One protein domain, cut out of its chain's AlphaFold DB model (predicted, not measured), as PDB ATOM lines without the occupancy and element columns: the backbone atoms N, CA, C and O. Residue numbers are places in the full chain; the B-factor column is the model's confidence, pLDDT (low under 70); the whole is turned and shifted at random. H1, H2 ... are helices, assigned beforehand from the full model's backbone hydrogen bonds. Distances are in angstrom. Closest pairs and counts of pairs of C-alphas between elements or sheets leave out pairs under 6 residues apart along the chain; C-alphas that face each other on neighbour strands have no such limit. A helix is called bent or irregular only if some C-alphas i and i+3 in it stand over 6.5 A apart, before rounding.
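AT A GLANCE: This is residues 2 to 215 of the 217 residues of an uncharacterized protein of Ignavibacteria bacterium RIFOXYB2_FULL_37_11 (UniProt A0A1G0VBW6). Six long helices, H1, H3, H5, H6, H7 and H8, run side by side in an elongated up-and-down bundle, each running against the one before it in the chain, with H6 in the middle touching H3, H5, H7 and H8, and H1 packed on H3 and H5. Short H2 turns across one end of the bundle near H1, and the five-residue H4 lies at the other end. The printed part has 214 residues with eight named helices, H1 to H8 in chain order, and no named strand; the class is all helix. It is compact, with a radius of gyration of the C-alphas of 19.7 A, and spans 68 by 35 by 23 A.

HOW THE PARTS SIT: H1, residues 2 to 36, touches H3, residues 55 to 78, closest at the C-alphas of Leu 15 and Thr 64, 6.2 A apart, at a shallow tilt of 12 degrees, opposite ways. H1 touches H5, residues 92 to 125, closest at the C-alphas of Ala 16 and Ile 110, 6.0 A apart, and they run the same way. H3 touches H5 with residues 65 to 72 alone, closest at the C-alphas of Gly 65 and Leu 107, 7.1 A. The hub is H6, residues 128 to 157. The closest C-alphas of H6 and H3 are those of Tyr 149 and Gly 65, 4.7 A apart. H5 and H6 form a hairpin, with C-alphas 122 and 131 closest at 5.9 A. H6 also forms a hairpin with H7, residues 161 to 178, at a shallow tilt of 3 degrees; the closest C-alphas, of Gly 144 and Phe 178, are 5.2 A apart. H6 touches H8, residues 191 to 213, the same way, closest at C-alphas 147 and 198, 5.9 A. H2, residues 39 to 49, is close to H1 but not clearly touching, with C-alphas 34 and 42 closest at 6.8 A. H4, residues 81 to 85, is apart from H6. Every O i to N i+4 pair is within hydrogen-bond range in H2, H4 and H5, against 27 of 31 in H1, 17 of 20 in H3, 24 of 26 in H6, 12 of 14 in H7 and 16 of 19 in H8.

IN THESE COORDINATES: H1 begins at C-alpha 2, (116.066, 155.825, 114.954), and is 50.7 A long; H5 is 49.5 A, H6 44.4 A, H3 35.2 A, H8 34.6 A and H7 26.0 A. H8 ends at C-alpha 213, (141.685, 158.109, 111.648). H1 is irregular, with C-alphas 7 and 10 7.1 A apart, and H3 only just, with C-alphas 72 and 75 6.9 A apart.

THE WHOLE: The two C-alphas farthest apart, of Ala 38 and His 87, are 68.5 A apart. The printed part has no cut, and the link from H7 to H8, residues 179 to 190, is long. The mean pLDDT of the printed part is 80.5; residues 2 to 7, 77 to 94, 182 to 188 and 205 to 215 are under 70.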
ATOM      1  N   TYR A   2     117.431 156.263 115.367       53.47
ATOM      2  CA  TYR A   2     116.066 155.825 114.954       53.47
ATOM      3  C   TYR A   2     115.929 155.433 113.463       53.47
ATOM      4  O   TYR A   2     115.308 154.429 113.126       53.47
ATOM      5  N   LYS A   3     116.565 156.184 112.552       56.19
ATOM      6  CA  LYS A   3     116.555 155.878 111.105       56.19
ATOM      7  C   LYS A   3     117.412 154.661 110.712       56.19
ATOM      8  O   LYS A   3     117.168 154.083 109.659       56.19
ATOM      9  N   GLU A   4     118.402 154.287 111.522       58.41
ATOM     10  CA  GLU A   4     119.268 153.115 111.278       58.41
ATOM     11  C   GLU A   4     118.579 151.824 111.725       58.41
ATOM     12  O   GLU A   4     118.552 150.852 110.973       58.41
ATOM     13  N   TRP A   5     117.903 151.854 112.880       64.19
ATOM     14  CA  TRP A   5     117.082 150.745 113.380       64.19
ATOM     15  C   TRP A   5     116.033 150.282 112.362       64.19
ATOM     16  O   TRP A   5     115.830 149.090 112.142       64.19
ATOM     17  N   LEU A   6     115.392 151.233 111.681       61.44
ATOM     18  CA  LEU A   6     114.329 150.957 110.713       61.44
ATOM     19  C   LEU A   6     114.794 150.130 109.502       61.44
ATOM     20  O   LEU A   6     113.961 149.466 108.885       61.44
ATOM     21  N   LYS A   7     116.096 150.147 109.185       67.19
ATOM     22  CA  LYS A   7     116.694 149.369 108.089       67.19
ATOM     23  C   LYS A   7     117.093 147.959 108.519       67.19
ATOM     24  O   LYS A   7     116.918 147.022 107.751       67.19
ATOM     25  N   ILE A   8     117.593 147.814 109.744       77.94
ATOM     26  CA  ILE A   8     118.137 146.549 110.256       77.94
ATOM     27  C   ILE A   8     117.042 145.680 110.904       77.94
ATOM     28  O   ILE A   8     117.185 144.463 110.969       77.94
ATOM     29  N   LYS A   9     115.895 146.262 111.298       83.75
ATOM     30  CA  LYS A   9     114.806 145.551 112.001       83.75
ATOM     31  C   LYS A   9     114.346 144.252 111.327       83.75
ATOM     32  O   LYS A   9     114.172 143.253 112.009       83.75
ATOM     33  N   TRP A  10     114.161 144.252 110.005       84.94
ATOM     34  CA  TRP A  10     113.652 143.080 109.282       84.94
ATOM     35  C   TRP A  10     114.695 141.971 109.192       84.94
ATOM     36  O   TRP A  10     114.347 140.798 109.203       84.94
ATOM     37  N   ILE A  11     115.968 142.357 109.166       87.62
ATOM     38  CA  ILE A  11     117.098 141.436 109.160       87.62
ATOM     39  C   ILE A  11     117.220 140.792 110.536       87.62
ATOM     40  O   ILE A  11     117.322 139.579 110.625       87.62
ATOM     41  N   VAL A  12     117.108 141.579 111.609       88.81
ATOM     42  CA  VAL A  12     117.113 141.069 112.990       88.81
ATOM     43  C   VAL A  12     115.953 140.109 113.230       88.81
ATOM     44  O   VAL A  12     116.168 139.023 113.753       88.81
ATOM     45  N   VAL A  13     114.738 140.479 112.809       89.69
ATOM     46  CA  VAL A  13     113.565 139.599 112.921       89.69
ATOM     47  C   VAL A  13     113.757 138.332 112.090       89.69
ATOM     48  O   VAL A  13     113.494 137.246 112.591       89.69
ATOM     49  N   GLY A  14     114.254 138.446 110.856       92.44
ATOM     50  CA  GLY A  14     114.537 137.292 110.004       92.44
ATOM     51  C   GLY A  14     115.568 136.347 110.622       92.44
ATOM     52  O   GLY A  14     115.323 135.149 110.694       92.44
ATOM     53  N   LEU A  15     116.677 136.880 111.138       92.25
ATOM     54  CA  LEU A  15     117.707 136.099 111.822       92.25
ATOM     55  C   LEU A  15     117.151 135.409 113.071       92.25
ATOM     56  O   LEU A  15     117.342 134.207 113.231       92.25
ATOM     57  N   ALA A  16     116.418 136.132 113.920       91.88
ATOM     58  CA  ALA A  16     115.793 135.553 115.107       91.88
ATOM     59  C   ALA A  16     114.811 134.429 114.737       91.88
ATOM     60  O   ALA A  16     114.854 133.356 115.329       91.88
ATOM     61  N   LEU A  17     113.973 134.632 113.713       94.12
ATOM     62  CA  LEU A  17     113.048 133.604 113.232       94.12
ATOM     63  C   LEU A  17     113.778 132.361 112.724       94.12
ATOM     64  O   LEU A  17     113.353 131.255 113.039       94.12
ATOM     65  N   ILE A  18     114.874 132.515 111.975       94.19
ATOM     66  CA  ILE A  18     115.642 131.365 111.482       94.19
ATOM     67  C   ILE A  18     116.260 130.584 112.651       94.19
ATOM     68  O   ILE A  18     116.160 129.360 112.658       94.19
ATOM     69  N   ASN A  19     116.831 131.254 113.662       93.38
ATOM     70  CA  ASN A  19     117.358 130.568 114.853       93.38
ATOM     71  C   ASN A  19     116.252 129.774 115.569       93.38
ATOM     72  O   ASN A  19     116.417 128.585 115.840       93.38
ATOM     73  N   VAL A  20     115.080 130.387 115.773       94.00
ATOM     74  CA  VAL A  20     113.921 129.716 116.384       94.00
ATOM     75  C   VAL A  20     113.462 128.510 115.556       94.00
ATOM     76  O   VAL A  20     113.179 127.459 116.125       94.00
ATOM     77  N   LEU A  21     113.408 128.625 114.226       94.06
ATOM     78  CA  LEU A  21     113.031 127.517 113.340       94.06
ATOM     79  C   LEU A  21     114.015 126.346 113.424       94.06
ATOM     80  O   LEU A  21     113.580 125.198 113.440       94.06
ATOM     81  N   VAL A  22     115.319 126.618 113.528       93.50
ATOM     82  CA  VAL A  22     116.336 125.570 113.723       93.50
ATOM     83  C   VAL A  22     116.139 124.866 115.067       93.50
ATOM     84  O   VAL A  22     116.162 123.639 115.122       93.50
ATOM     85  N   ILE A  23     115.865 125.609 116.144       92.88
ATOM     86  CA  ILE A  23     115.590 125.014 117.464       92.88
ATOM     87  C   ILE A  23     114.306 124.170 117.436       92.88
ATOM     88  O   ILE A  23     114.259 123.091 118.026       92.88
ATOM     89  N   LEU A  24     113.271 124.630 116.728       92.81
ATOM     90  CA  LEU A  24     112.054 123.851 116.507       92.81
ATOM     91  C   LEU A  24     112.338 122.568 115.719       92.81
ATOM     92  O   LEU A  24     111.788 121.528 116.070       92.81
ATOM     93  N   ASN A  25     113.208 122.616 114.707       92.75
ATOM     94  CA  ASN A  25     113.609 121.421 113.970       92.75
ATOM     95  C   ASN A  25     114.314 120.409 114.885       92.75
ATOM     96  O   ASN A  25     113.905 119.254 114.939       92.75
ATOM     97  N   ILE A  26     115.265 120.872 115.705       90.50
ATOM     98  CA  ILE A  26     115.943 120.033 116.709       90.50
ATOM     99  C   ILE A  26     114.930 119.381 117.657       90.50
ATOM    100  O   ILE A  26     115.041 118.197 117.967       90.50
ATOM    101  N   TYR A  27     113.922 120.130 118.113       91.94
ATOM    102  CA  TYR A  27     112.863 119.580 118.958       91.94
ATOM    103  C   TYR A  27     112.066 118.473 118.256       91.94
ATOM    104  O   TYR A  27     111.785 117.443 118.871       91.94
ATOM    105  N   LEU A  28     111.687 118.680 116.993       91.19
ATOM    106  CA  LEU A  28     110.920 117.706 116.218       91.19
ATOM    107  C   LEU A  28     111.736 116.441 115.946       91.19
ATOM    108  O   LEU A  28     111.235 115.346 116.201       91.19
ATOM    109  N   ASP A  29     112.987 116.586 115.515       89.06
ATOM    110  CA  ASP A  29     113.894 115.467 115.238       89.06
ATOM    111  C   ASP A  29     114.143 114.635 116.500       89.06
ATOM    112  O   ASP A  29     113.997 113.407 116.501       89.06
ATOM    113  N   LEU A  30     114.411 115.309 117.622       87.94
ATOM    114  CA  LEU A  30     114.585 114.658 118.913       87.94
ATOM    115  C   LEU A  30     113.292 113.952 119.347       87.94
ATOM    116  O   LEU A  30     113.314 112.774 119.700       87.94
ATOM    117  N   SER A  31     112.144 114.632 119.268       87.12
ATOM    118  CA  SER A  31     110.854 114.046 119.644       87.12
ATOM    119  C   SER A  31     110.478 112.839 118.785       87.12
ATOM    120  O   SER A  31     109.865 111.914 119.318       87.12
ATOM    121  N   ASN A  32     110.796 112.840 117.492       86.75
ATOM    122  CA  ASN A  32     110.533 111.710 116.604       86.75
ATOM    123  C   ASN A  32     111.442 110.526 116.949       86.75
ATOM    124  O   ASN A  32     110.946 109.412 117.104       86.75
ATOM    125  N   THR A  33     112.721 110.784 117.227       84.69
ATOM    126  CA  THR A  33     113.671 109.757 117.688       84.69
ATOM    127  C   THR A  33     113.178 109.068 118.969       84.69
ATOM    128  O   THR A  33     113.201 107.845 119.070       84.69
ATOM    129  N   PHE A  34     112.644 109.832 119.928       84.94
ATOM    130  CA  PHE A  34     112.049 109.293 121.160       84.94
ATOM    131  C   PHE A  34     110.723 108.541 120.961       84.94
ATOM    132  O   PHE A  34     110.323 107.782 121.841       84.94
ATOM    133  N   LYS A  35     110.010 108.762 119.849       84.31
ATOM    134  CA  LYS A  35     108.805 107.989 119.501       84.31
ATOM    135  C   LYS A  35     109.160 106.663 118.835       84.31
ATOM    136  O   LYS A  35     108.450 105.684 119.037       84.31
ATOM    137  N   GLU A  36     110.223 106.645 118.035       82.06
ATOM    138  CA  GLU A  36     110.668 105.462 117.292       82.06
ATOM    139  C   GLU A  36     111.471 104.487 118.161       82.06
ATOM    140  O   GLU A  36     111.382 103.272 117.986       82.06
ATOM    141  N   LEU A  37     112.229 105.008 119.127       78.31
ATOM    142  CA  LEU A  37     113.087 104.236 120.019       78.31
ATOM    143  C   LEU A  37     112.631 104.375 121.473       78.31
ATOM    144  O   LEU A  37     112.171 105.426 121.909       78.31
ATOM    145  N   ALA A  38     112.822 103.326 122.277       77.25
ATOM    146  CA  ALA A  38     112.582 103.418 123.715       77.25
ATOM    147  C   ALA A  38     113.500 104.485 124.340       77.25
ATOM    148  O   ALA A  38     114.707 104.476 124.094       77.25
ATOM    149  N   ALA A  39     112.959 105.356 125.197       71.06
ATOM    150  CA  ALA A  39     113.679 106.510 125.750       71.06
ATOM    151  C   ALA A  39     115.057 106.166 126.355       71.06
ATOM    152  O   ALA A  39     116.040 106.860 126.102       71.06
ATOM    153  N   ASN A  40     115.158 105.043 127.071       72.31
ATOM    154  CA  ASN A  40     116.413 104.596 127.686       72.31
ATOM    155  C   ASN A  40     117.482 104.211 126.649       72.31
ATOM    156  O   ASN A  40     118.673 104.389 126.892       72.31
ATOM    157  N   SER A  41     117.067 103.710 125.483       75.31
ATOM    158  CA  SER A  41     117.984 103.347 124.397       75.31
ATOM    159  C   SER A  41     118.541 104.572 123.669       75.31
ATOM    160  O   SER A  41     119.704 104.556 123.282       75.31
ATOM    161  N   VAL A  42     117.751 105.644 123.537       77.44
ATOM    162  CA  VAL A  42     118.179 106.908 122.909       77.44
ATOM    163  C   VAL A  42     119.190 107.627 123.793       77.44
ATOM    164  O   VAL A  42     120.273 107.984 123.338       77.44
ATOM    165  N   VAL A  43     118.870 107.774 125.082       77.56
ATOM    166  CA  VAL A  43     119.765 108.407 126.060       77.56
ATOM    167  C   VAL A  43     121.090 107.643 126.161       77.56
ATOM    168  O   VAL A  43     122.155 108.259 126.116       77.56
ATOM    169  N   GLY A  44     121.034 106.306 126.215       76.44
ATOM    170  CA  GLY A  44     122.228 105.460 126.241       76.44
ATOM    171  C   GLY A  44     123.091 105.592 124.981       76.44
ATOM    172  O   GLY A  44     124.312 105.660 125.086       76.44
ATOM    173  N   GLN A  45     122.478 105.696 123.798       77.88
ATOM    174  CA  GLN A  45     123.205 105.928 122.544       77.88
ATOM    175  C   GLN A  45     123.864 107.305 122.506       77.88
ATOM    176  O   GLN A  45     125.024 107.412 122.117       77.88
ATOM    177  N   PHE A  46     123.167 108.356 122.940       80.81
ATOM    178  CA  PHE A  46     123.753 109.694 122.975       80.81
ATOM    179  C   PHE A  46     124.959 109.755 123.896       80.81
ATOM    180  O   PHE A  46     125.974 110.322 123.511       80.81
ATOM    181  N   GLN A  47     124.880 109.122 125.065       76.69
ATOM    182  CA  GLN A  47     126.003 109.048 125.990       76.69
ATOM    183  C   GLN A  47     127.161 108.206 125.436       76.69
ATOM    184  O   GLN A  47     128.313 108.604 125.571       76.69
ATOM    185  N   ALA A  48     126.875 107.071 124.791       76.12
ATOM    186  CA  ALA A  48     127.904 106.176 124.260       76.12
ATOM    187  C   ALA A  48     128.645 106.748 123.039       76.12
ATOM    188  O   ALA A  48     129.836 106.493 122.873       76.12
ATOM    189  N   TYR A  49     127.948 107.504 122.187       74.50
ATOM    190  CA  TYR A  49     128.488 108.057 120.940       74.50
ATOM    191  C   TYR A  49     128.774 109.565 121.002       74.50
ATOM    192  O   TYR A  49     129.117 110.155 119.981       74.50
ATOM    193  N   GLU A  50     128.599 110.193 122.168       74.12
ATOM    194  CA  GLU A  50     128.737 111.643 122.377       74.12
ATOM    195  C   GLU A  50     127.965 112.490 121.345       74.12
ATOM    196  O   GLU A  50     128.451 113.503 120.834       74.12
ATOM    197  N   ILE A  51     126.742 112.061 121.011       75.06
ATOM    198  CA  ILE A  51     125.942 112.697 119.957       75.06
ATOM    199  C   ILE A  51     125.469 114.078 120.418       75.06
ATOM    200  O   ILE A  51     124.605 114.224 121.285       75.06
ATOM    201  N   VAL A  52     125.995 115.112 119.763       81.25
ATOM    202  CA  VAL A  52     125.603 116.509 119.970       81.25
ATOM    203  C   VAL A  52     124.363 116.823 119.125       81.25
ATOM    204  O   VAL A  52     124.464 117.362 118.026       81.25
ATOM    205  N   PHE A  53     123.174 116.503 119.639       80.00
ATOM    206  CA  PHE A  53     121.887 116.699 118.941       80.00
ATOM    207  C   PHE A  53     121.564 118.165 118.587       80.00
ATOM    208  O   PHE A  53     120.673 118.435 117.792       80.00
ATOM    209  N   TYR A  54     122.275 119.121 119.185       82.12
ATOM    210  CA  TYR A  54     122.113 120.559 118.970       82.12
ATOM    211  C   TYR A  54     123.211 121.152 118.070       82.12
ATOM    212  O   TYR A  54     123.462 122.355 118.102       82.12
ATOM    213  N   TYR A  55     123.895 120.327 117.272       84.81
ATOM    214  CA  TYR A  55     124.990 120.788 116.417       84.81
ATOM    215  C   TYR A  55     124.551 121.850 115.398       84.81
ATOM    216  O   TYR A  55     125.314 122.770 115.116       84.81
ATOM    217  N   ASP A  56     123.314 121.801 114.899       85.94
ATOM    218  CA  ASP A  56     122.817 122.779 113.918       85.94
ATOM    219  C   ASP A  56     122.810 124.219 114.456       85.94
ATOM    220  O   ASP A  56     123.037 125.174 113.706       85.94
ATOM    221  N   ILE A  57     122.659 124.378 115.776       88.31
ATOM    222  CA  ILE A  57     122.713 125.675 116.462       88.31
ATOM    223  C   ILE A  57     124.087 126.340 116.297       88.31
ATOM    224  O   ILE A  57     124.184 127.554 116.113       88.31
ATOM    225  N   LYS A  58     125.158 125.542 116.272       89.75
ATOM    226  CA  LYS A  58     126.533 126.009 116.066       89.75
ATOM    227  C   LYS A  58     126.666 126.844 114.790       89.75
ATOM    228  O   LYS A  58     127.247 127.929 114.810       89.75
ATOM    229  N   ASN A  59     126.117 126.333 113.689       88.62
ATOM    230  CA  ASN A  59     126.240 126.947 112.371       88.62
ATOM    231  C   ASN A  59     125.340 128.177 112.246       88.62
ATOM    232  O   ASN A  59     125.774 129.203 111.720       88.62
ATOM    233  N   ILE A  60     124.106 128.105 112.751       91.56
ATOM    234  CA  ILE A  60     123.168 129.220 112.612       91.56
ATOM    235  C   ILE A  60     123.567 130.428 113.467       91.56
ATOM    236  O   ILE A  60     123.478 131.560 112.986       91.56
ATOM    237  N   ILE A  61     124.104 130.213 114.673       92.69
ATOM    238  CA  ILE A  61     124.611 131.305 115.514       92.69
ATOM    239  C   ILE A  61     125.792 132.000 114.822       92.69
ATOM    240  O   ILE A  61     125.791 133.225 114.713       92.69
ATOM    241  N   LEU A  62     126.751 131.243 114.271       92.81
ATOM    242  CA  LEU A  62     127.874 131.807 113.506       92.81
ATOM    243  C   LEU A  62     127.378 132.702 112.356       92.81
ATOM    244  O   LEU A  62     127.815 133.847 112.208       92.81
ATOM    245  N   VAL A  63     126.448 132.182 111.548       93.31
ATOM    246  CA  VAL A  63     125.858 132.910 110.416       93.31
ATOM    247  C   VAL A  63     125.122 134.162 110.896       93.31
ATOM    248  O   VAL A  63     125.203 135.205 110.249       93.31
ATOM    249  N   THR A  64     124.466 134.100 112.054       93.69
ATOM    250  CA  THR A  64     123.744 135.229 112.654       93.69
ATOM    251  C   THR A  64     124.678 136.388 112.992       93.69
ATOM    252  O   THR A  64     124.407 137.521 112.586       93.69
ATOM    253  N   GLY A  65     125.805 136.128 113.665       93.06
ATOM    254  CA  GLY A  65     126.809 137.158 113.956       93.06
ATOM    255  C   GLY A  65     127.417 137.772 112.697       93.06
ATOM    256  O   GLY A  65     127.561 138.993 112.607       93.06
ATOM    257  N   LEU A  66     127.720 136.932 111.703       94.25
ATOM    258  CA  LEU A  66     128.273 137.372 110.424       94.25
ATOM    259  C   LEU A  66     127.295 138.282 109.677       94.25
ATOM    260  O   LEU A  66     127.648 139.409 109.321       94.25
ATOM    261  N   LEU A  67     126.064 137.816 109.449       93.12
ATOM    262  CA  LEU A  67     125.064 138.549 108.676       93.12
ATOM    263  C   LEU A  67     124.664 139.849 109.367       93.12
ATOM    264  O   LEU A  67     124.553 140.870 108.691       93.12
ATOM    265  N   LEU A  68     124.502 139.847 110.693       92.12
ATOM    266  CA  LEU A  68     124.200 141.077 111.419       92.12
ATOM    267  C   LEU A  68     125.306 142.121 111.215       92.12
ATOM    268  O   LEU A  68     125.002 143.270 110.903       92.12
ATOM    269  N   GLY A  69     126.577 141.717 111.315       89.75
ATOM    270  CA  GLY A  69     127.715 142.612 111.092       89.75
ATOM    271  C   GLY A  69     127.745 143.169 109.670       89.75
ATOM    272  O   GLY A  69     127.872 144.379 109.478       89.75
ATOM    273  N   VAL A  70     127.557 142.299 108.671       89.81
ATOM    274  CA  VAL A  70     127.548 142.683 107.253       89.81
ATOM    275  C   VAL A  70     126.418 143.667 106.984       89.81
ATOM    276  O   VAL A  70     126.657 144.752 106.463       89.81
ATOM    277  N   PHE A  71     125.184 143.331 107.349       88.50
ATOM    278  CA  PHE A  71     124.029 144.162 107.025       88.50
ATOM    279  C   PHE A  71     123.974 145.469 107.811       88.50
ATOM    280  O   PHE A  71     123.392 146.441 107.324       88.50
ATOM    281  N   GLN A  72     124.585 145.508 108.993       86.69
ATOM    282  CA  GLN A  72     124.722 146.736 109.756       86.69
ATOM    283  C   GLN A  72     125.724 147.695 109.095       86.69
ATOM    284  O   GLN A  72     125.362 148.836 108.824       86.69
ATOM    285  N   PHE A  73     126.925 147.227 108.735       82.06
ATOM    286  CA  PHE A  73     128.019 148.100 108.277       82.06
ATOM    287  C   PHE A  73     128.140 148.261 106.747       82.06
ATOM    288  O   PHE A  73     128.692 149.253 106.265       82.06
ATOM    289  N   PHE A  74     127.579 147.353 105.942       81.12
ATOM    290  CA  PHE A  74     127.551 147.466 104.476       81.12
ATOM    291  C   PHE A  74     126.931 148.783 103.957       81.12
ATOM    292  O   PHE A  74     127.572 149.459 103.142       81.12
ATOM    293  N   PRO A  75     125.727 149.211 104.401       72.12
ATOM    294  CA  PRO A  75     125.131 150.459 103.918       72.12
ATOM    295  C   PRO A  75     125.926 151.709 104.324       72.12
ATOM    296  O   PRO A  75     125.853 152.725 103.634       72.12
ATOM    297  N   GLU A  76     126.688 151.658 105.417       71.88
ATOM    298  CA  GLU A  76     127.499 152.784 105.900       71.88
ATOM    299  C   GLU A  76     128.714 153.039 105.007       71.88
ATOM    300  O   GLU A  76     129.050 154.191 104.710       71.88
ATOM    301  N   ILE A  77     129.324 151.958 104.518       67.94
ATOM    302  CA  ILE A  77     130.488 152.003 103.631       67.94
ATOM    303  C   ILE A  77     130.073 152.304 102.196       67.94
ATOM    304  O   ILE A  77     130.656 153.185 101.565       67.94
ATOM    305  N   SER A  78     129.021 151.646 101.698       60.28
ATOM    306  CA  SER A  78     128.514 151.853 100.334       60.28
ATOM    307  C   SER A  78     128.084 153.304 100.082       60.28
ATOM    308  O   SER A  78     128.320 153.847  99.006       60.28
ATOM    309  N   GLN A  79     127.522 153.981 101.090       58.62
ATOM    310  CA  GLN A  79     127.058 155.365 100.946       58.62
ATOM    311  C   GLN A  79     128.151 156.422 101.155       58.62
ATOM    312  O   GLN A  79     127.826 157.607 101.208       58.62
ATOM    313  N   SER A  80     129.427 156.032 101.316       53.56
ATOM    314  CA  SER A  80     130.544 156.950 101.612       53.56
ATOM    315  C   SER A  80     130.272 157.914 102.780       53.56
ATOM    316  O   SER A  80     130.947 158.934 102.920       53.56
ATOM    317  N   ARG A  81     129.303 157.599 103.653       54.38
ATOM    318  CA  ARG A  81     128.951 158.441 104.807       54.38
ATOM    319  C   ARG A  81     130.111 158.532 105.778       54.38
ATOM    320  O   ARG A  81     130.307 159.580 106.379       54.38
ATOM    321  N   LEU A  82     130.913 157.473 105.848       51.62
ATOM    322  CA  LEU A  82     132.188 157.461 106.545       51.62
ATOM    323  C   LEU A  82     133.080 158.618 106.050       51.62
ATOM    324  O   LEU A  82     133.399 159.493 106.842       51.62
ATOM    325  N   LYS A  83     133.339 158.748 104.738       44.34
ATOM    326  CA  LYS A  83     134.162 159.833 104.150       44.34
ATOM    327  C   LYS A  83     133.677 161.257 104.456       44.34
ATOM    328  O   LYS A  83     134.517 162.128 104.642       44.34
ATOM    329  N   LEU A  84     132.362 161.493 104.504       45.84
ATOM    330  CA  LEU A  84     131.792 162.822 104.790       45.84
ATOM    331  C   LEU A  84     131.748 163.153 106.292       45.84
ATOM    332  O   LEU A  84     131.689 164.323 106.668       45.84
ATOM    333  N   THR A  85     131.752 162.132 107.152       47.28
ATOM    334  CA  THR A  85     131.749 162.314 108.612       47.28
ATOM    335  C   THR A  85     133.162 162.632 109.127       47.28
ATOM    336  O   THR A  85     133.284 163.420 110.070       47.28
ATOM    337  N   PHE A  86     134.213 162.167 108.423       50.66
ATOM    338  CA  PHE A  86     135.641 162.314 108.782       50.66
ATOM    339  C   PHE A  86     136.171 163.754 108.882       50.66
ATOM    340  O   PHE A  86     137.349 163.973 109.164       50.66
ATOM    341  N   HIS A  87     135.322 164.759 108.688       56.25
ATOM    342  CA  HIS A  87     135.657 166.161 108.907       56.25
ATOM    343  C   HIS A  87     135.511 166.599 110.386       56.25
ATOM    344  O   HIS A  87     135.907 167.714 110.721       56.25
ATOM    345  N   LEU A  88     134.978 165.755 111.293       48.34
ATOM    346  CA  LEU A  88     134.726 166.098 112.710       48.34
ATOM    347  C   LEU A  88     135.260 165.027 113.710       48.34
ATOM    348  O   LEU A  88     134.522 164.138 114.140       48.34
ATOM    349  N   PRO A  89     136.506 165.161 114.210       50.78
ATOM    350  CA  PRO A  89     137.354 164.063 114.718       50.78
ATOM    351  C   PRO A  89     137.012 163.439 116.090       50.78
ATOM    352  O   PRO A  89     137.764 162.577 116.561       50.78
ATOM    353  N   VAL A  90     135.950 163.875 116.779       51.19
ATOM    354  CA  VAL A  90     135.655 163.475 118.181       51.19
ATOM    355  C   VAL A  90     134.290 162.785 118.341       51.19
ATOM    356  O   VAL A  90     134.091 162.026 119.287       51.19
ATOM    357  N   LYS A  91     133.347 162.977 117.408       59.22
ATOM    358  CA  LYS A  91     131.990 162.394 117.502       59.22
ATOM    359  C   LYS A  91     131.883 160.978 116.913       59.22
ATOM    360  O   LYS A  91     130.908 160.284 117.182       59.22
ATOM    361  N   GLU A  92     132.892 160.531 116.172       61.22
ATOM    362  CA  GLU A  92     132.831 159.336 115.317       61.22
ATOM    363  C   GLU A  92     133.160 158.034 116.041       61.22
ATOM    364  O   GLU A  92     132.379 157.092 115.960       61.22
ATOM    365  N   ASN A  93     134.236 157.996 116.838       64.44
ATOM    366  CA  ASN A  93     134.539 156.833 117.686       64.44
ATOM    367  C   ASN A  93     133.364 156.518 118.616       64.44
ATOM    368  O   ASN A  93     133.063 155.358 118.875       64.44
ATOM    369  N   LYS A  94     132.669 157.562 119.083       69.00
ATOM    370  CA  LYS A  94     131.464 157.430 119.901       69.00
ATOM    371  C   LYS A  94     130.298 156.846 119.101       69.00
ATOM    372  O   LYS A  94     129.583 156.010 119.638       69.00
ATOM    373  N   LEU A  95     130.115 157.251 117.844       72.94
ATOM    374  CA  LEU A  95     129.064 156.723 116.972       72.94
ATOM    375  C   LEU A  95     129.331 155.261 116.599       72.94
ATOM    376  O   LEU A  95     128.448 154.432 116.791       72.94
ATOM    377  N   MET A  96     130.552 154.919 116.182       73.50
ATOM    378  CA  MET A  96     130.941 153.530 115.920       73.50
ATOM    379  C   MET A  96     130.760 152.658 117.161       73.50
ATOM    380  O   MET A  96     130.115 151.622 117.074       73.50
ATOM    381  N   LEU A  97     131.233 153.103 118.332       76.69
ATOM    382  CA  LEU A  97     131.042 152.371 119.587       76.69
ATOM    383  C   LEU A  97     129.556 152.137 119.891       76.69
ATOM    384  O   LEU A  97     129.181 151.033 120.271       76.69
ATOM    385  N   GLN A  98     128.716 153.158 119.702       77.88
ATOM    386  CA  GLN A  98     127.272 153.055 119.914       77.88
ATOM    387  C   GLN A  98     126.605 152.081 118.936       77.88
ATOM    388  O   GLN A  98     125.698 151.349 119.322       77.88
ATOM    389  N   MET A  99     127.031 152.049 117.675       80.62
ATOM    390  CA  MET A  99     126.496 151.106 116.690       80.62
ATOM    391  C   MET A  99     126.945 149.681 117.004       80.62
ATOM    392  O   MET A  99     126.117 148.768 117.057       80.62
ATOM    393  N   THR A 100     128.228 149.496 117.309       84.69
ATOM    394  CA  THR A 100     128.771 148.207 117.730       84.69
ATOM    395  C   THR A 100     128.051 147.691 118.973       84.69
ATOM    396  O   THR A 100     127.622 146.540 118.979       84.69
ATOM    397  N   SER A 101     127.828 148.539 119.986       85.81
ATOM    398  CA  SER A 101     127.143 148.145 121.221       85.81
ATOM    399  C   SER A 101     125.677 147.775 120.993       85.81
ATOM    400  O   SER A 101     125.192 146.838 121.620       85.81
ATOM    401  N   VAL A 102     124.977 148.459 120.080       87.56
ATOM    402  CA  VAL A 102     123.607 148.090 119.690       87.56
ATOM    403  C   VAL A 102     123.576 146.711 119.028       87.56
ATOM    404  O   VAL A 102     122.732 145.898 119.395       87.56
ATOM    405  N   GLY A 103     124.495 146.409 118.107       89.12
ATOM    406  CA  GLY A 103     124.540 145.087 117.471       89.12
ATOM    407  C   GLY A 103     124.901 143.968 118.452       89.12
ATOM    408  O   GLY A 103     124.246 142.928 118.450       89.12
ATOM    409  N   VAL A 104     125.846 144.205 119.373       90.62
ATOM    410  CA  VAL A 104     126.148 143.258 120.465       90.62
ATOM    411  C   VAL A 104     124.919 143.032 121.348       90.62
ATOM    412  O   VAL A 104     124.604 141.892 121.672       90.62
ATOM    413  N   PHE A 105     124.191 144.093 121.707       91.25
ATOM    414  CA  PHE A 105     122.971 143.976 122.504       91.25
ATOM    415  C   PHE A 105     121.884 143.157 121.792       91.25
ATOM    416  O   PHE A 105     121.247 142.312 122.414       91.25
ATOM    417  N   ILE A 106     121.707 143.355 120.483       91.62
ATOM    418  CA  ILE A 106     120.773 142.564 119.672       91.62
ATOM    419  C   ILE A 106     121.178 141.085 119.651       91.62
ATOM    420  O   ILE A 106     120.322 140.231 119.870       91.62
ATOM    421  N   LEU A 107     122.462 140.774 119.435       93.12
ATOM    422  CA  LEU A 107     122.952 139.390 119.472       93.12
ATOM    423  C   LEU A 107     122.717 138.749 120.838       93.12
ATOM    424  O   LEU A 107     122.227 137.628 120.898       93.12
ATOM    425  N   LEU A 108     122.991 139.469 121.929       93.75
ATOM    426  CA  LEU A 108     122.728 138.974 123.281       93.75
ATOM    427  C   LEU A 108     121.248 138.637 123.490       93.75
ATOM    428  O   LEU A 108     120.950 137.597 124.067       93.75
ATOM    429  N   LEU A 109     120.323 139.469 123.002       94.12
ATOM    430  CA  LEU A 109     118.891 139.172 123.092       94.12
ATOM    431  C   LEU A 109     118.505 137.918 122.301       94.12
ATOM    432  O   LEU A 109     117.770 137.086 122.830       94.12
ATOM    433  N   ILE A 110     119.011 137.769 121.072       93.69
ATOM    434  CA  ILE A 110     118.775 136.567 120.256       93.69
ATOM    435  C   ILE A 110     119.304 135.333 120.995       93.69
ATOM    436  O   ILE A 110     118.571 134.371 121.187       93.69
ATOM    437  N   PHE A 111     120.525 135.397 121.524       93.00
ATOM    438  CA  PHE A 111     121.157 134.264 122.202       93.00
ATOM    439  C   PHE A 111     120.508 133.904 123.534       93.00
ATOM    440  O   PHE A 111     120.473 132.731 123.892       93.00
ATOM    441  N   ILE A 112     119.957 134.878 124.263       93.94
ATOM    442  CA  ILE A 112     119.144 134.600 125.454       93.94
ATOM    443  C   ILE A 112     117.886 133.819 125.061       93.94
ATOM    444  O   ILE A 112     117.537 132.856 125.742       93.94
ATOM    445  N   ILE A 113     117.219 134.206 123.968       94.06
ATOM    446  CA  ILE A 113     116.041 133.493 123.458       94.06
ATOM    447  C   ILE A 113     116.428 132.080 123.010       94.06
ATOM    448  O   ILE A 113     115.758 131.124 123.398       94.06
ATOM    449  N   ASP A 114     117.526 131.933 122.270       93.31
ATOM    450  CA  ASP A 114     117.998 130.638 121.778       93.31
ATOM    451  C   ASP A 114     118.370 129.698 122.928       93.31
ATOM    452  O   ASP A 114     117.894 128.562 122.989       93.31
ATOM    453  N   ALA A 115     119.151 130.183 123.898       91.88
ATOM    454  CA  ALA A 115     119.522 129.419 125.084       91.88
ATOM    455  C   ALA A 115     118.290 129.026 125.913       91.88
ATOM    456  O   ALA A 115     118.211 127.901 126.412       91.88
ATOM    457  N   PHE A 116     117.303 129.920 126.027       93.88
ATOM    458  CA  PHE A 116     116.054 129.640 126.726       93.88
ATOM    459  C   PHE A 116     115.226 128.566 126.010       93.88
ATOM    460  O   PHE A 116     114.820 127.586 126.635       93.88
ATOM    461  N   LEU A 117     115.012 128.682 124.701       93.56
ATOM    462  CA  LEU A 117     114.262 127.683 123.937       93.56
ATOM    463  C   LEU A 117     114.962 126.323 123.947       93.56
ATOM    464  O   LEU A 117     114.318 125.304 124.202       93.56
ATOM    465  N   LEU A 118     116.281 126.304 123.760       91.62
ATOM    466  CA  LEU A 118     117.063 125.075 123.809       91.62
ATOM    467  C   LEU A 118     117.031 124.432 125.207       91.62
ATOM    468  O   LEU A 118     116.916 123.211 125.319       91.62
ATOM    469  N   SER A 119     117.028 125.237 126.279       90.81
ATOM    470  CA  SER A 119     116.856 124.729 127.647       90.81
ATOM    471  C   SER A 119     115.515 124.030 127.847       90.81
ATOM    472  O   SER A 119     115.466 122.958 128.448       90.81
ATOM    473  N   ILE A 120     114.433 124.586 127.288       92.00
ATOM    474  CA  ILE A 120     113.098 123.986 127.355       92.00
ATOM    475  C   ILE A 120     113.087 122.635 126.639       92.00
ATOM    476  O   ILE A 120     112.515 121.679 127.161       92.00
ATOM    477  N   VAL A 121     113.713 122.546 125.462       89.88
ATOM    478  CA  VAL A 121     113.819 121.292 124.700       89.88
ATOM    479  C   VAL A 121     114.580 120.242 125.509       89.88
ATOM    480  O   VAL A 121     114.084 119.127 125.676       89.88
ATOM    481  N   CYS A 122     115.731 120.614 126.076       88.38
ATOM    482  CA  CYS A 122     116.561 119.698 126.847       88.38
ATOM    483  C   CYS A 122     115.851 119.202 128.115       88.38
ATOM    484  O   CYS A 122     115.805 118.002 128.345       88.38
ATOM    485  N   ILE A 123     115.242 120.092 128.904       88.38
ATOM    486  CA  ILE A 123     114.568 119.720 130.162       88.38
ATOM    487  C   ILE A 123     113.331 118.845 129.910       88.38
ATOM    488  O   ILE A 123     112.990 118.005 130.740       88.38
ATOM    489  N   LYS A 124     112.637 119.034 128.780       87.81
ATOM    490  CA  LYS A 124     111.437 118.252 128.449       87.81
ATOM    491  C   LYS A 124     111.740 116.832 127.980       87.81
ATOM    492  O   LYS A 124     110.916 115.953 128.213       87.81
ATOM    493  N   LEU A 125     112.843 116.634 127.260       84.75
ATOM    494  CA  LEU A 125     113.114 115.384 126.541       84.75
ATOM    495  C   LEU A 125     114.306 114.601 127.098       84.75
ATOM    496  O   LEU A 125     114.391 113.400 126.864       84.75
ATOM    497  N   LEU A 126     115.220 115.249 127.824       83.94
ATOM    498  CA  LEU A 126     116.480 114.655 128.260       83.94
ATOM    499  C   LEU A 126     116.700 114.786 129.778       83.94
ATOM    500  O   LEU A 126     116.186 115.710 130.414       83.94
ATOM    501  N   PRO A 127     117.504 113.885 130.374       83.44
ATOM    502  CA  PRO A 127     117.977 114.029 131.746       83.44
ATOM    503  C   PRO A 127     118.792 115.310 131.962       83.44
ATOM    504  O   PRO A 127     119.416 115.845 131.044       83.44
ATOM    505  N   LYS A 128     118.859 115.758 133.221       83.06
ATOM    506  CA  LYS A 128     119.562 116.988 133.626       83.06
ATOM    507  C   LYS A 128     121.048 117.018 133.230       83.06
ATOM    508  O   LYS A 128     121.580 118.084 132.953       83.06
ATOM    509  N   GLU A 129     121.703 115.867 133.150       80.94
ATOM    510  CA  GLU A 129     123.120 115.749 132.769       80.94
ATOM    511  C   GLU A 129     123.409 116.345 131.378       80.94
ATOM    512  O   GLU A 129     124.427 117.010 131.173       80.94
ATOM    513  N   PHE A 130     122.472 116.195 130.437       81.88
ATOM    514  CA  PHE A 130     122.591 116.757 129.089       81.88
ATOM    515  C   PHE A 130     122.437 118.276 129.082       81.88
ATOM    516  O   PHE A 130     123.047 118.945 128.251       81.88
ATOM    517  N   PHE A 131     121.664 118.831 130.018       85.38
ATOM    518  CA  PHE A 131     121.448 120.270 130.122       85.38
ATOM    519  C   PHE A 131     122.735 121.006 130.510       85.38
ATOM    520  O   PHE A 131     123.112 121.975 129.849       85.38
ATOM    521  N   ASP A 132     123.445 120.513 131.528       83.06
ATOM    522  CA  ASP A 132     124.698 121.127 131.978       83.06
ATOM    523  C   ASP A 132     125.767 121.050 130.876       83.06
ATOM    524  O   ASP A 132     126.450 122.035 130.581       83.06
ATOM    525  N   SER A 133     125.856 119.906 130.190       83.25
ATOM    526  CA  SER A 133     126.786 119.737 129.073       83.25
ATOM    527  C   SER A 133     126.447 120.628 127.871       83.25
ATOM    528  O   SER A 133     127.334 121.243 127.270       83.25
ATOM    529  N   MET A 134     125.161 120.754 127.542       87.38
ATOM    530  CA  MET A 134     124.667 121.621 126.474       87.38
ATOM    531  C   MET A 134     125.017 123.088 126.732       87.38
ATOM    532  O   MET A 134     125.517 123.764 125.831       87.38
ATOM    533  N   LEU A 135     124.816 123.588 127.955       84.75
ATOM    534  CA  LEU A 135     125.184 124.964 128.304       84.75
ATOM    535  C   LEU A 135     126.690 125.208 128.164       84.75
ATOM    536  O   LEU A 135     127.097 126.194 127.550       84.75
ATOM    537  N   MET A 136     127.520 124.292 128.671       83.62
ATOM    538  CA  MET A 136     128.982 124.422 128.595       83.62
ATOM    539  C   MET A 136     129.506 124.387 127.156       83.62
ATOM    540  O   MET A 136     130.523 125.005 126.846       83.62
ATOM    541  N   THR A 137     128.805 123.684 126.268       85.44
ATOM    542  CA  THR A 137     129.209 123.526 124.867       85.44
ATOM    543  C   THR A 137     128.720 124.683 123.992       85.44
ATOM    544  O   THR A 137     129.451 125.150 123.122       85.44
ATOM    545  N   THR A 138     127.511 125.189 124.244       87.69
ATOM    546  CA  THR A 138     126.902 126.271 123.448       87.69
ATOM    547  C   THR A 138     127.418 127.662 123.819       87.69
ATOM    548  O   THR A 138     127.483 128.536 122.955       87.69
ATOM    549  N   LEU A 139     127.845 127.887 125.068       88.25
ATOM    550  CA  LEU A 139     128.333 129.194 125.532       88.25
ATOM    551  C   LEU A 139     129.521 129.721 124.697       88.25
ATOM    552  O   LEU A 139     129.434 130.853 124.210       88.25
ATOM    553  N   PRO A 140     130.585 128.936 124.427       88.69
ATOM    554  CA  PRO A 140     131.652 129.350 123.515       88.69
ATOM    555  C   PRO A 140     131.167 129.679 122.100       88.69
ATOM    556  O   PRO A 140     131.715 130.583 121.476       88.69
ATOM    557  N   TRP A 141     130.126 129.012 121.592       91.50
ATOM    558  CA  TRP A 141     129.584 129.287 120.256       91.50
ATOM    559  C   TRP A 141     128.871 130.639 120.193       91.50
ATOM    560  O   TRP A 141     129.072 131.392 119.238       91.50
ATOM    561  N   TYR A 142     128.100 130.990 121.227       92.38
ATOM    562  CA  TYR A 142     127.495 132.319 121.347       92.38
ATOM    563  C   TYR A 142     128.567 133.411 121.413       92.38
ATOM    564  O   TYR A 142     128.502 134.401 120.681       92.38
ATOM    565  N   VAL A 143     129.604 133.205 122.233       90.94
ATOM    566  CA  VAL A 143     130.739 134.136 122.330       90.94
ATOM    567  C   VAL A 143     131.477 134.242 120.990       90.94
ATOM    568  O   VAL A 143     131.765 135.351 120.538       90.94
ATOM    569  N   GLY A 144     131.714 133.118 120.311       91.75
ATOM    570  CA  GLY A 144     132.343 133.061 118.991       91.75
ATOM    571  C   GLY A 144     131.578 133.849 117.929       91.75
ATOM    572  O   GLY A 144     132.189 134.520 117.094       91.75
ATOM    573  N   SER A 145     130.247 133.874 118.001       93.88
ATOM    574  CA  SER A 145     129.436 134.703 117.107       93.88
ATOM    575  C   SER A 145     129.545 136.197 117.411       93.88
ATOM    576  O   SER A 145     129.561 137.001 116.478       93.88
ATOM    577  N   ILE A 146     129.643 136.601 118.681       92.00
ATOM    578  CA  ILE A 146     129.912 138.009 119.033       92.00
ATOM    579  C   ILE A 146     131.289 138.417 118.496       92.00
ATOM    580  O   ILE A 146     131.434 139.481 117.897       92.00
ATOM    581  N   VAL A 147     132.294 137.551 118.650       91.94
ATOM    582  CA  VAL A 147     133.636 137.767 118.094       91.94
ATOM    583  C   VAL A 147     133.589 137.866 116.568       91.94
ATOM    584  O   VAL A 147     134.208 138.764 116.002       91.94
ATOM    585  N   THR A 148     132.804 137.016 115.905       93.88
ATOM    586  CA  THR A 148     132.587 137.067 114.451       93.88
ATOM    587  C   THR A 148     132.007 138.415 114.025       93.88
ATOM    588  O   THR A 148     132.556 139.059 113.133       93.88
ATOM    589  N   TYR A 149     130.965 138.890 114.709       92.75
ATOM    590  CA  TYR A 149     130.387 140.216 114.483       92.75
ATOM    591  C   TYR A 149     131.440 141.331 114.623       92.75
ATOM    592  O   TYR A 149     131.575 142.172 113.736       92.75
ATOM    593  N   CYS A 150     132.255 141.300 115.681       90.12
ATOM    594  CA  CYS A 150     133.340 142.262 115.899       90.12
ATOM    595  C   CYS A 150     134.394 142.249 114.776       90.12
ATOM    596  O   CYS A 150     134.826 143.310 114.322       90.12
ATOM    597  N   TRP A 151     134.797 141.068 114.301       90.88
ATOM    598  CA  TRP A 151     135.766 140.936 113.209       90.88
ATOM    599  C   TRP A 151     135.220 141.416 111.869       90.88
ATOM    600  O   TRP A 151     135.953 142.057 111.115       90.88
ATOM    601  N   VAL A 152     133.935 141.183 111.593       91.19
ATOM    602  CA  VAL A 152     133.271 141.751 110.415       91.19
ATOM    603  C   VAL A 152     133.407 143.275 110.432       91.19
ATOM    604  O   VAL A 152     133.858 143.853 109.447       91.19
ATOM    605  N   ILE A 153     133.145 143.928 111.566       86.62
ATOM    606  CA  ILE A 153     133.303 145.386 111.697       86.62
ATOM    607  C   ILE A 153     134.733 145.826 111.389       86.62
ATOM    608  O   ILE A 153     134.924 146.744 110.594       86.62
ATOM    609  N   ILE A 154     135.734 145.162 111.976       86.25
ATOM    610  CA  ILE A 154     137.154 145.474 111.749       86.25
ATOM    611  C   ILE A 154     137.490 145.398 110.254       86.25
ATOM    612  O   ILE A 154     138.091 146.320 109.708       86.25
ATOM    613  N   ILE A 155     137.063 144.333 109.571       87.75
ATOM    614  CA  ILE A 155     137.318 144.115 108.139       87.75
ATOM    615  C   ILE A 155     136.673 145.216 107.290       87.75
ATOM    616  O   ILE A 155     137.301 145.734 106.364       87.75
ATOM    617  N   PHE A 156     135.427 145.578 107.595       83.94
ATOM    618  CA  PHE A 156     134.676 146.592 106.857       83.94
ATOM    619  C   PHE A 156     135.250 147.999 107.069       83.94
ATOM    620  O   PHE A 156     135.384 148.757 106.106       83.94
ATOM    621  N   VAL A 157     135.637 148.330 108.302       78.94
ATOM    622  CA  VAL A 157     136.240 149.621 108.641       78.94
ATOM    623  C   VAL A 157     137.626 149.748 108.019       78.94
ATOM    624  O   VAL A 157     137.914 150.796 107.461       78.94
ATOM    625  N   GLU A 158     138.470 148.714 108.047       81.56
ATOM    626  CA  GLU A 158     139.866 148.805 107.597       81.56
ATOM    627  C   GLU A 158     139.983 149.369 106.159       81.56
ATOM    628  O   GLU A 158     139.440 148.769 105.222       81.56
ATOM    629  N   PRO A 159     140.680 150.509 105.953       73.38
ATOM    630  CA  PRO A 159     140.742 151.168 104.651       73.38
ATOM    631  C   PRO A 159     141.778 150.529 103.719       73.38
ATOM    632  O   PRO A 159     141.623 150.586 102.499       73.38
ATOM    633  N   ASN A 160     142.830 149.918 104.276       79.44
ATOM    634  CA  ASN A 160     143.879 149.275 103.496       79.44
ATOM    635  C   ASN A 160     143.493 147.825 103.156       79.44
ATOM    636  O   ASN A 160     143.257 146.998 104.037       79.44
ATOM    637  N   TRP A 161     143.500 147.500 101.862       81.31
ATOM    638  CA  TRP A 161     143.215 146.164 101.343       81.31
ATOM    639  C   TRP A 161     144.161 145.075 101.856       81.31
ATOM    640  O   TRP A 161     143.699 143.969 102.129       81.31
ATOM    641  N   THR A 162     145.454 145.360 102.038       85.69
ATOM    642  CA  THR A 162     146.397 144.352 102.549       85.69
ATOM    643  C   THR A 162     146.082 144.008 104.001       85.69
ATOM    644  O   THR A 162     145.937 142.836 104.340       85.69
ATOM    645  N   LYS A 163     145.858 145.026 104.842       83.31
ATOM    646  CA  LYS A 163     145.427 144.851 106.238       83.31
ATOM    647  C   LYS A 163     144.063 144.167 106.327       83.31
ATOM    648  O   LYS A 163     143.878 143.316 107.189       83.31
ATOM    649  N   ARG A 164     143.134 144.457 105.410       86.69
ATOM    650  CA  ARG A 164     141.828 143.785 105.337       86.69
ATOM    651  C   ARG A 164     141.966 142.284 105.068       86.69
ATOM    652  O   ARG A 164     141.325 141.492 105.753       86.69
ATOM    653  N   ILE A 165     142.819 141.890 104.119       89.50
ATOM    654  CA  ILE A 165     143.083 140.474 103.815       89.50
ATOM    655  C   ILE A 165     143.730 139.778 105.019       89.50
ATOM    656  O   ILE A 165     143.288 138.701 105.410       89.50
ATOM    657  N   ILE A 166     144.720 140.410 105.657       88.81
ATOM    658  CA  ILE A 166     145.359 139.873 106.870       88.81
ATOM    659  C   ILE A 166     144.323 139.693 107.991       88.81
ATOM    660  O   ILE A 166     144.272 138.636 108.617       88.81
ATOM    661  N   SER A 167     143.455 140.684 108.204       87.81
ATOM    662  CA  SER A 167     142.371 140.618 109.189       87.81
ATOM    663  C   SER A 167     141.375 139.498 108.901       87.81
ATOM    664  O   SER A 167     140.894 138.882 109.843       87.81
ATOM    665  N   ILE A 168     141.091 139.180 107.632       90.00
ATOM    666  CA  ILE A 168     140.254 138.025 107.269       90.00
ATOM    667  C   ILE A 168     140.925 136.716 107.699       90.00
ATOM    668  O   ILE A 168     140.279 135.893 108.343       90.00
ATOM    669  N   PHE A 169     142.215 136.525 107.403       91.69
ATOM    670  CA  PHE A 169     142.934 135.316 107.824       91.69
ATOM    671  C   PHE A 169     142.997 135.180 109.349       91.69
ATOM    672  O   PHE A 169     142.764 134.092 109.879       91.69
ATOM    673  N   LEU A 170     143.247 136.283 110.060       89.44
ATOM    674  CA  LEU A 170     143.224 136.306 111.524       89.44
ATOM    675  C   LEU A 170     141.831 136.000 112.078       89.44
ATOM    676  O   LEU A 170     141.713 135.193 112.998       89.44
ATOM    677  N   ALA A 171     140.785 136.594 111.499       89.69
ATOM    678  CA  ALA A 171     139.405 136.331 111.883       89.69
ATOM    679  C   ALA A 171     139.064 134.849 111.708       89.69
ATOM    680  O   ALA A 171     138.568 134.237 112.645       89.69
ATOM    681  N   LEU A 172     139.384 134.246 110.558       90.62
ATOM    682  CA  LEU A 172     139.150 132.820 110.311       90.62
ATOM    683  C   LEU A 172     139.867 131.942 111.341       90.62
ATOM    684  O   LEU A 172     139.243 131.051 111.916       90.62
ATOM    685  N   GLY A 173     141.142 132.230 111.621       88.62
ATOM    686  CA  GLY A 173     141.915 131.516 112.637       88.62
ATOM    687  C   GLY A 173     141.280 131.618 114.024       88.62
ATOM    688  O   GLY A 173     141.005 130.600 114.651       88.62
ATOM    689  N   ILE A 174     140.970 132.831 114.482       88.06
ATOM    690  CA  ILE A 174     140.403 133.070 115.817       88.06
ATOM    691  C   ILE A 174     138.996 132.485 115.943       88.06
ATOM    692  O   ILE A 174     138.716 131.798 116.920       88.06
ATOM    693  N   ILE A 175     138.122 132.730 114.964       89.50
ATOM    694  CA  ILE A 175     136.747 132.220 114.954       89.50
ATOM    695  C   ILE A 175     136.773 130.691 114.980       89.50
ATOM    696  O   ILE A 175     136.046 130.103 115.776       89.50
ATOM    697  N   SER A 176     137.651 130.041 114.206       87.69
ATOM    698  CA  SER A 176     137.743 128.574 114.184       87.69
ATOM    699  C   SER A 176     137.975 127.957 115.568       87.69
ATOM    700  O   SER A 176     137.412 126.901 115.849       87.69
ATOM    701  N   LEU A 177     138.697 128.638 116.469       87.25
ATOM    702  CA  LEU A 177     138.954 128.153 117.830       87.25
ATOM    703  C   LEU A 177     137.670 128.010 118.655       87.25
ATOM    704  O   LEU A 177     137.538 127.052 119.411       87.25
ATOM    705  N   PHE A 178     136.708 128.925 118.491       85.12
ATOM    706  CA  PHE A 178     135.421 128.879 119.201       85.12
ATOM    707  C   PHE A 178     134.528 127.725 118.729       85.12
ATOM    708  O   PHE A 178     133.586 127.348 119.422       85.12
ATOM    709  N   TYR A 179     134.818 127.157 117.558       84.81
ATOM    710  CA  TYR A 179     134.006 126.137 116.902       84.81
ATOM    711  C   TYR A 179     134.763 124.813 116.687       84.81
ATOM    712  O   TYR A 179     134.220 123.913 116.045       84.81
ATOM    713  N   ALA A 180     135.980 124.666 117.214       82.25
ATOM    714  CA  ALA A 180     136.840 123.501 116.984       82.25
ATOM    715  C   ALA A 180     136.433 122.253 117.788       82.25
ATOM    716  O   ALA A 180     136.620 121.132 117.329       82.25
ATOM    717  N   GLY A 181     135.870 122.440 118.977       72.06
ATOM    718  CA  GLY A 181     135.437 121.371 119.871       72.06
ATOM    719  C   GLY A 181     134.265 120.559 119.319       72.06
ATOM    720  O   GLY A 181     133.283 121.104 118.801       72.06
ATOM    721  N   SER A 182     134.382 119.244 119.480       63.34
ATOM    722  CA  SER A 182     133.370 118.227 119.198       63.34
ATOM    723  C   SER A 182     133.161 117.370 120.449       63.34
ATOM    724  O   SER A 182     134.143 117.039 121.108       63.34
ATOM    725  N   GLY A 183     131.913 117.009 120.754       64.06
ATOM    726  CA  GLY A 183     131.557 116.177 121.911       64.06
ATOM    727  C   GLY A 183     130.956 116.958 123.084       64.06
ATOM    728  O   GLY A 183     130.838 118.188 123.056       64.06
ATOM    729  N   PHE A 184     130.542 116.226 124.119       59.19
ATOM    730  CA  PHE A 184     129.915 116.787 125.315       59.19
ATOM    731  C   PHE A 184     130.930 117.507 126.203       59.19
ATOM    732  O   PHE A 184     132.004 116.991 126.499       59.19
ATOM    733  N   SER A 185     130.578 118.706 126.677       60.31
ATOM    734  CA  SER A 185     131.391 119.486 127.621       60.31
ATOM    735  C   SER A 185     132.812 119.786 127.123       60.31
ATOM    736  O   SER A 185     133.696 120.058 127.937       60.31
ATOM    737  N   ALA A 186     133.024 119.807 125.800       65.31
ATOM    738  CA  ALA A 186     134.333 119.956 125.154       65.31
ATOM    739  C   ALA A 186     135.122 121.207 125.594       65.31
ATOM    740  O   ALA A 186     136.334 121.284 125.408       65.31
ATOM    741  N   TYR A 187     134.443 122.187 126.194       66.81
ATOM    742  CA  TYR A 187     135.018 123.468 126.590       66.81
ATOM    743  C   TYR A 187     134.977 123.754 128.095       66.81
ATOM    744  O   TYR A 187     135.375 124.845 128.499       66.81
ATOM    745  N   SER A 188     134.539 122.811 128.934       69.69
ATOM    746  CA  SER A 188     134.332 123.028 130.378       69.69
ATOM    747  C   SER A 188     135.547 123.648 131.087       69.69
ATOM    748  O   SER A 188     135.401 124.611 131.836       69.69
ATOM    749  N   ASN A 189     136.756 123.176 130.771       74.69
ATOM    750  CA  ASN A 189     138.009 123.676 131.351       74.69
ATOM    751  C   ASN A 189     138.547 124.950 130.683       74.69
ATOM    752  O   ASN A 189     139.480 125.567 131.195       74.69
ATOM    753  N   SER A 190     138.001 125.346 129.530       77.44
ATOM    754  CA  SER A 190     138.577 126.398 128.687       77.44
ATOM    755  C   SER A 190     137.667 127.601 128.443       77.44
ATOM    756  O   SER A 190     138.124 128.585 127.863       77.44
ATOM    757  N   ILE A 191     136.419 127.581 128.928       77.25
ATOM    758  CA  ILE A 191     135.446 128.685 128.793       77.25
ATOM    759  C   ILE A 191     136.037 130.035 129.210       77.25
ATOM    760  O   ILE A 191     135.855 131.029 128.507       77.25
ATOM    761  N   PHE A 192     136.789 130.075 130.314       80.69
ATOM    762  CA  PHE A 192     137.416 131.312 130.783       80.69
ATOM    763  C   PHE A 192     138.372 131.915 129.739       80.69
ATOM    764  O   PHE A 192     138.343 133.122 129.498       80.69
ATOM    765  N   TYR A 193     139.165 131.081 129.058       82.06
ATOM    766  CA  TYR A 193     140.080 131.536 128.009       82.06
ATOM    767  C   TYR A 193     139.332 132.051 126.775       82.06
ATOM    768  O   TYR A 193     139.756 133.045 126.192       82.06
ATOM    769  N   PHE A 194     138.197 131.447 126.410       81.69
ATOM    770  CA  PHE A 194     137.356 131.940 125.311       81.69
ATOM    771  C   PHE A 194     136.739 133.307 125.614       81.69
ATOM    772  O   PHE A 194     136.714 134.177 124.743       81.69
ATOM    773  N   ILE A 195     136.295 133.533 126.854       81.31
ATOM    774  CA  ILE A 195     135.792 134.843 127.290       81.31
ATOM    775  C   ILE A 195     136.921 135.880 127.252       81.31
ATOM    776  O   ILE A 195     136.739 136.967 126.704       81.31
ATOM    777  N   LEU A 196     138.103 135.541 127.773       82.06
ATOM    778  CA  LEU A 196     139.260 136.437 127.769       82.06
ATOM    779  C   LEU A 196     139.701 136.785 126.338       82.06
ATOM    780  O   LEU A 196     139.952 137.953 126.033       82.06
ATOM    781  N   LEU A 197     139.712 135.799 125.438       81.88
ATOM    782  CA  LEU A 197     139.999 135.990 124.017       81.88
ATOM    783  C   LEU A 197     138.963 136.900 123.345       81.88
ATOM    784  O   LEU A 197     139.333 137.764 122.549       81.88
ATOM    785  N   ALA A 198     137.679 136.755 123.679       80.38
ATOM    786  CA  ALA A 198     136.622 137.612 123.150       80.38
ATOM    787  C   ALA A 198     136.767 139.068 123.611       80.38
ATOM    788  O   ALA A 198     136.643 139.987 122.797       80.38
ATOM    789  N   VAL A 199     137.105 139.287 124.888       80.19
ATOM    790  CA  VAL A 199     137.410 140.625 125.418       80.19
ATOM    791  C   VAL A 199     138.615 141.220 124.690       80.19
ATOM    792  O   VAL A 199     138.545 142.360 124.228       80.19
ATOM    793  N   PHE A 200     139.681 140.441 124.492       80.00
ATOM    794  CA  PHE A 200     140.855 140.888 123.742       80.00
ATOM    795  C   PHE A 200     140.505 141.263 122.293       80.00
ATOM    796  O   PHE A 200     140.883 142.337 121.829       80.00
ATOM    797  N   CYS A 201     139.701 140.451 121.599       74.38
ATOM    798  CA  CYS A 201     139.239 140.752 120.240       74.38
ATOM    799  C   CYS A 201     138.385 142.026 120.180       74.38
ATOM    800  O   CYS A 201     138.525 142.821 119.253       74.38
ATOM    801  N   SER A 202     137.536 142.262 121.183       71.38
ATOM    802  CA  SER A 202     136.732 143.488 121.257       71.38
ATOM    803  C   SER A 202     137.594 144.749 121.422       71.38
ATOM    804  O   SER A 202     137.257 145.801 120.879       71.38
ATOM    805  N   ALA A 203     138.756 144.642 122.079       71.44
ATOM    806  CA  ALA A 203     139.701 145.748 122.216       71.44
ATOM    807  C   ALA A 203     140.366 146.133 120.876       71.44
ATOM    808  O   ALA A 203     140.677 147.306 120.654       71.44
ATOM    809  N   ILE A 204     140.518 145.183 119.942       71.56
ATOM    810  CA  ILE A 204     141.117 145.415 118.611       71.56
ATOM    811  C   ILE A 204     140.261 146.374 117.763       71.56
ATOM    812  O   ILE A 204     140.802 147.126 116.948       71.56
ATOM    813  N   ILE A 205     138.946 146.443 118.008       68.06
ATOM    814  CA  ILE A 205     138.032 147.383 117.332       68.06
ATOM    815  C   ILE A 205     138.498 148.835 117.524       68.06
ATOM    816  O   ILE A 205     138.472 149.631 116.583       68.06
ATOM    817  N   PHE A 206     138.992 149.180 118.719       64.88
ATOM    818  CA  PHE A 206     139.499 150.523 119.013       64.88
ATOM    819  C   PHE A 206     140.791 150.841 118.254       64.88
ATOM    820  O   PHE A 206     140.989 151.981 117.829       64.88
ATOM    821  N   LEU A 207     141.652 149.840 118.048       63.28
ATOM    822  CA  LEU A 207     142.898 149.995 117.299       63.28
ATOM    823  C   LEU A 207     142.625 150.224 115.804       63.28
ATOM    824  O   LEU A 207     143.234 151.102 115.195       63.28
ATOM    825  N   SER A 208     141.671 149.488 115.223       61.19
ATOM    826  CA  SER A 208     141.274 149.664 113.818       61.19
ATOM    827  C   SER A 208     140.628 151.036 113.578       61.19
ATOM    828  O   SER A 208     141.024 151.752 112.656       61.19
ATOM    829  N   ALA A 209     139.742 151.487 114.478       61.78
ATOM    830  CA  ALA A 209     139.173 152.837 114.423       61.78
ATOM    831  C   ALA A 209     140.254 153.937 114.516       61.78
ATOM    832  O   ALA A 209     140.189 154.954 113.819       61.78
ATOM    833  N   TYR A 210     141.287 153.727 115.340       62.31
ATOM    834  CA  TYR A 210     142.424 154.644 115.446       62.31
ATOM    835  C   TYR A 210     143.293 154.671 114.176       62.31
ATOM    836  O   TYR A 210     143.691 155.751 113.730       62.31
ATOM    837  N   ASN A 211     143.555 153.514 113.558       61.16
ATOM    838  CA  ASN A 211     144.329 153.415 112.315       61.16
ATOM    839  C   ASN A 211     143.615 154.075 111.131       61.16
ATOM    840  O   ASN A 211     144.260 154.784 110.356       61.16
ATOM    841  N   PHE A 212     142.290 153.922 111.044       56.19
ATOM    842  CA  PHE A 212     141.478 154.615 110.047       56.19
ATOM    843  C   PHE A 212     141.648 156.135 110.152       56.19
ATOM    844  O   PHE A 212     141.903 156.813 109.158       56.19
ATOM    845  N   LYS A 213     141.579 156.671 111.378       56.34
ATOM    846  CA  LYS A 213     141.685 158.109 111.648       56.34
ATOM    847  C   LYS A 213     143.020 158.719 111.215       56.34
ATOM    848  O   LYS A 213     143.062 159.893 110.860       56.34
ATOM    849  N   ARG A 214     144.118 157.957 111.256       56.91
ATOM    850  CA  ARG A 214     145.445 158.465 110.866       56.91
ATOM    851  C   ARG A 214     145.700 158.406 109.359       56.91
ATOM    852  O   ARG A 214     146.744 158.886 108.933       56.91
ATOM    853  N   GLY A 215     144.786 157.833 108.567       51.44
ATOM    854  CA  GLY A 215     144.960 157.703 107.118       51.44
ATOM    855  C   GLY A 215     146.215 156.916 106.734       51.44
ATOM    856  O   GLY A 215     146.751 157.126 105.650       51.44
TER     857      GLY A 215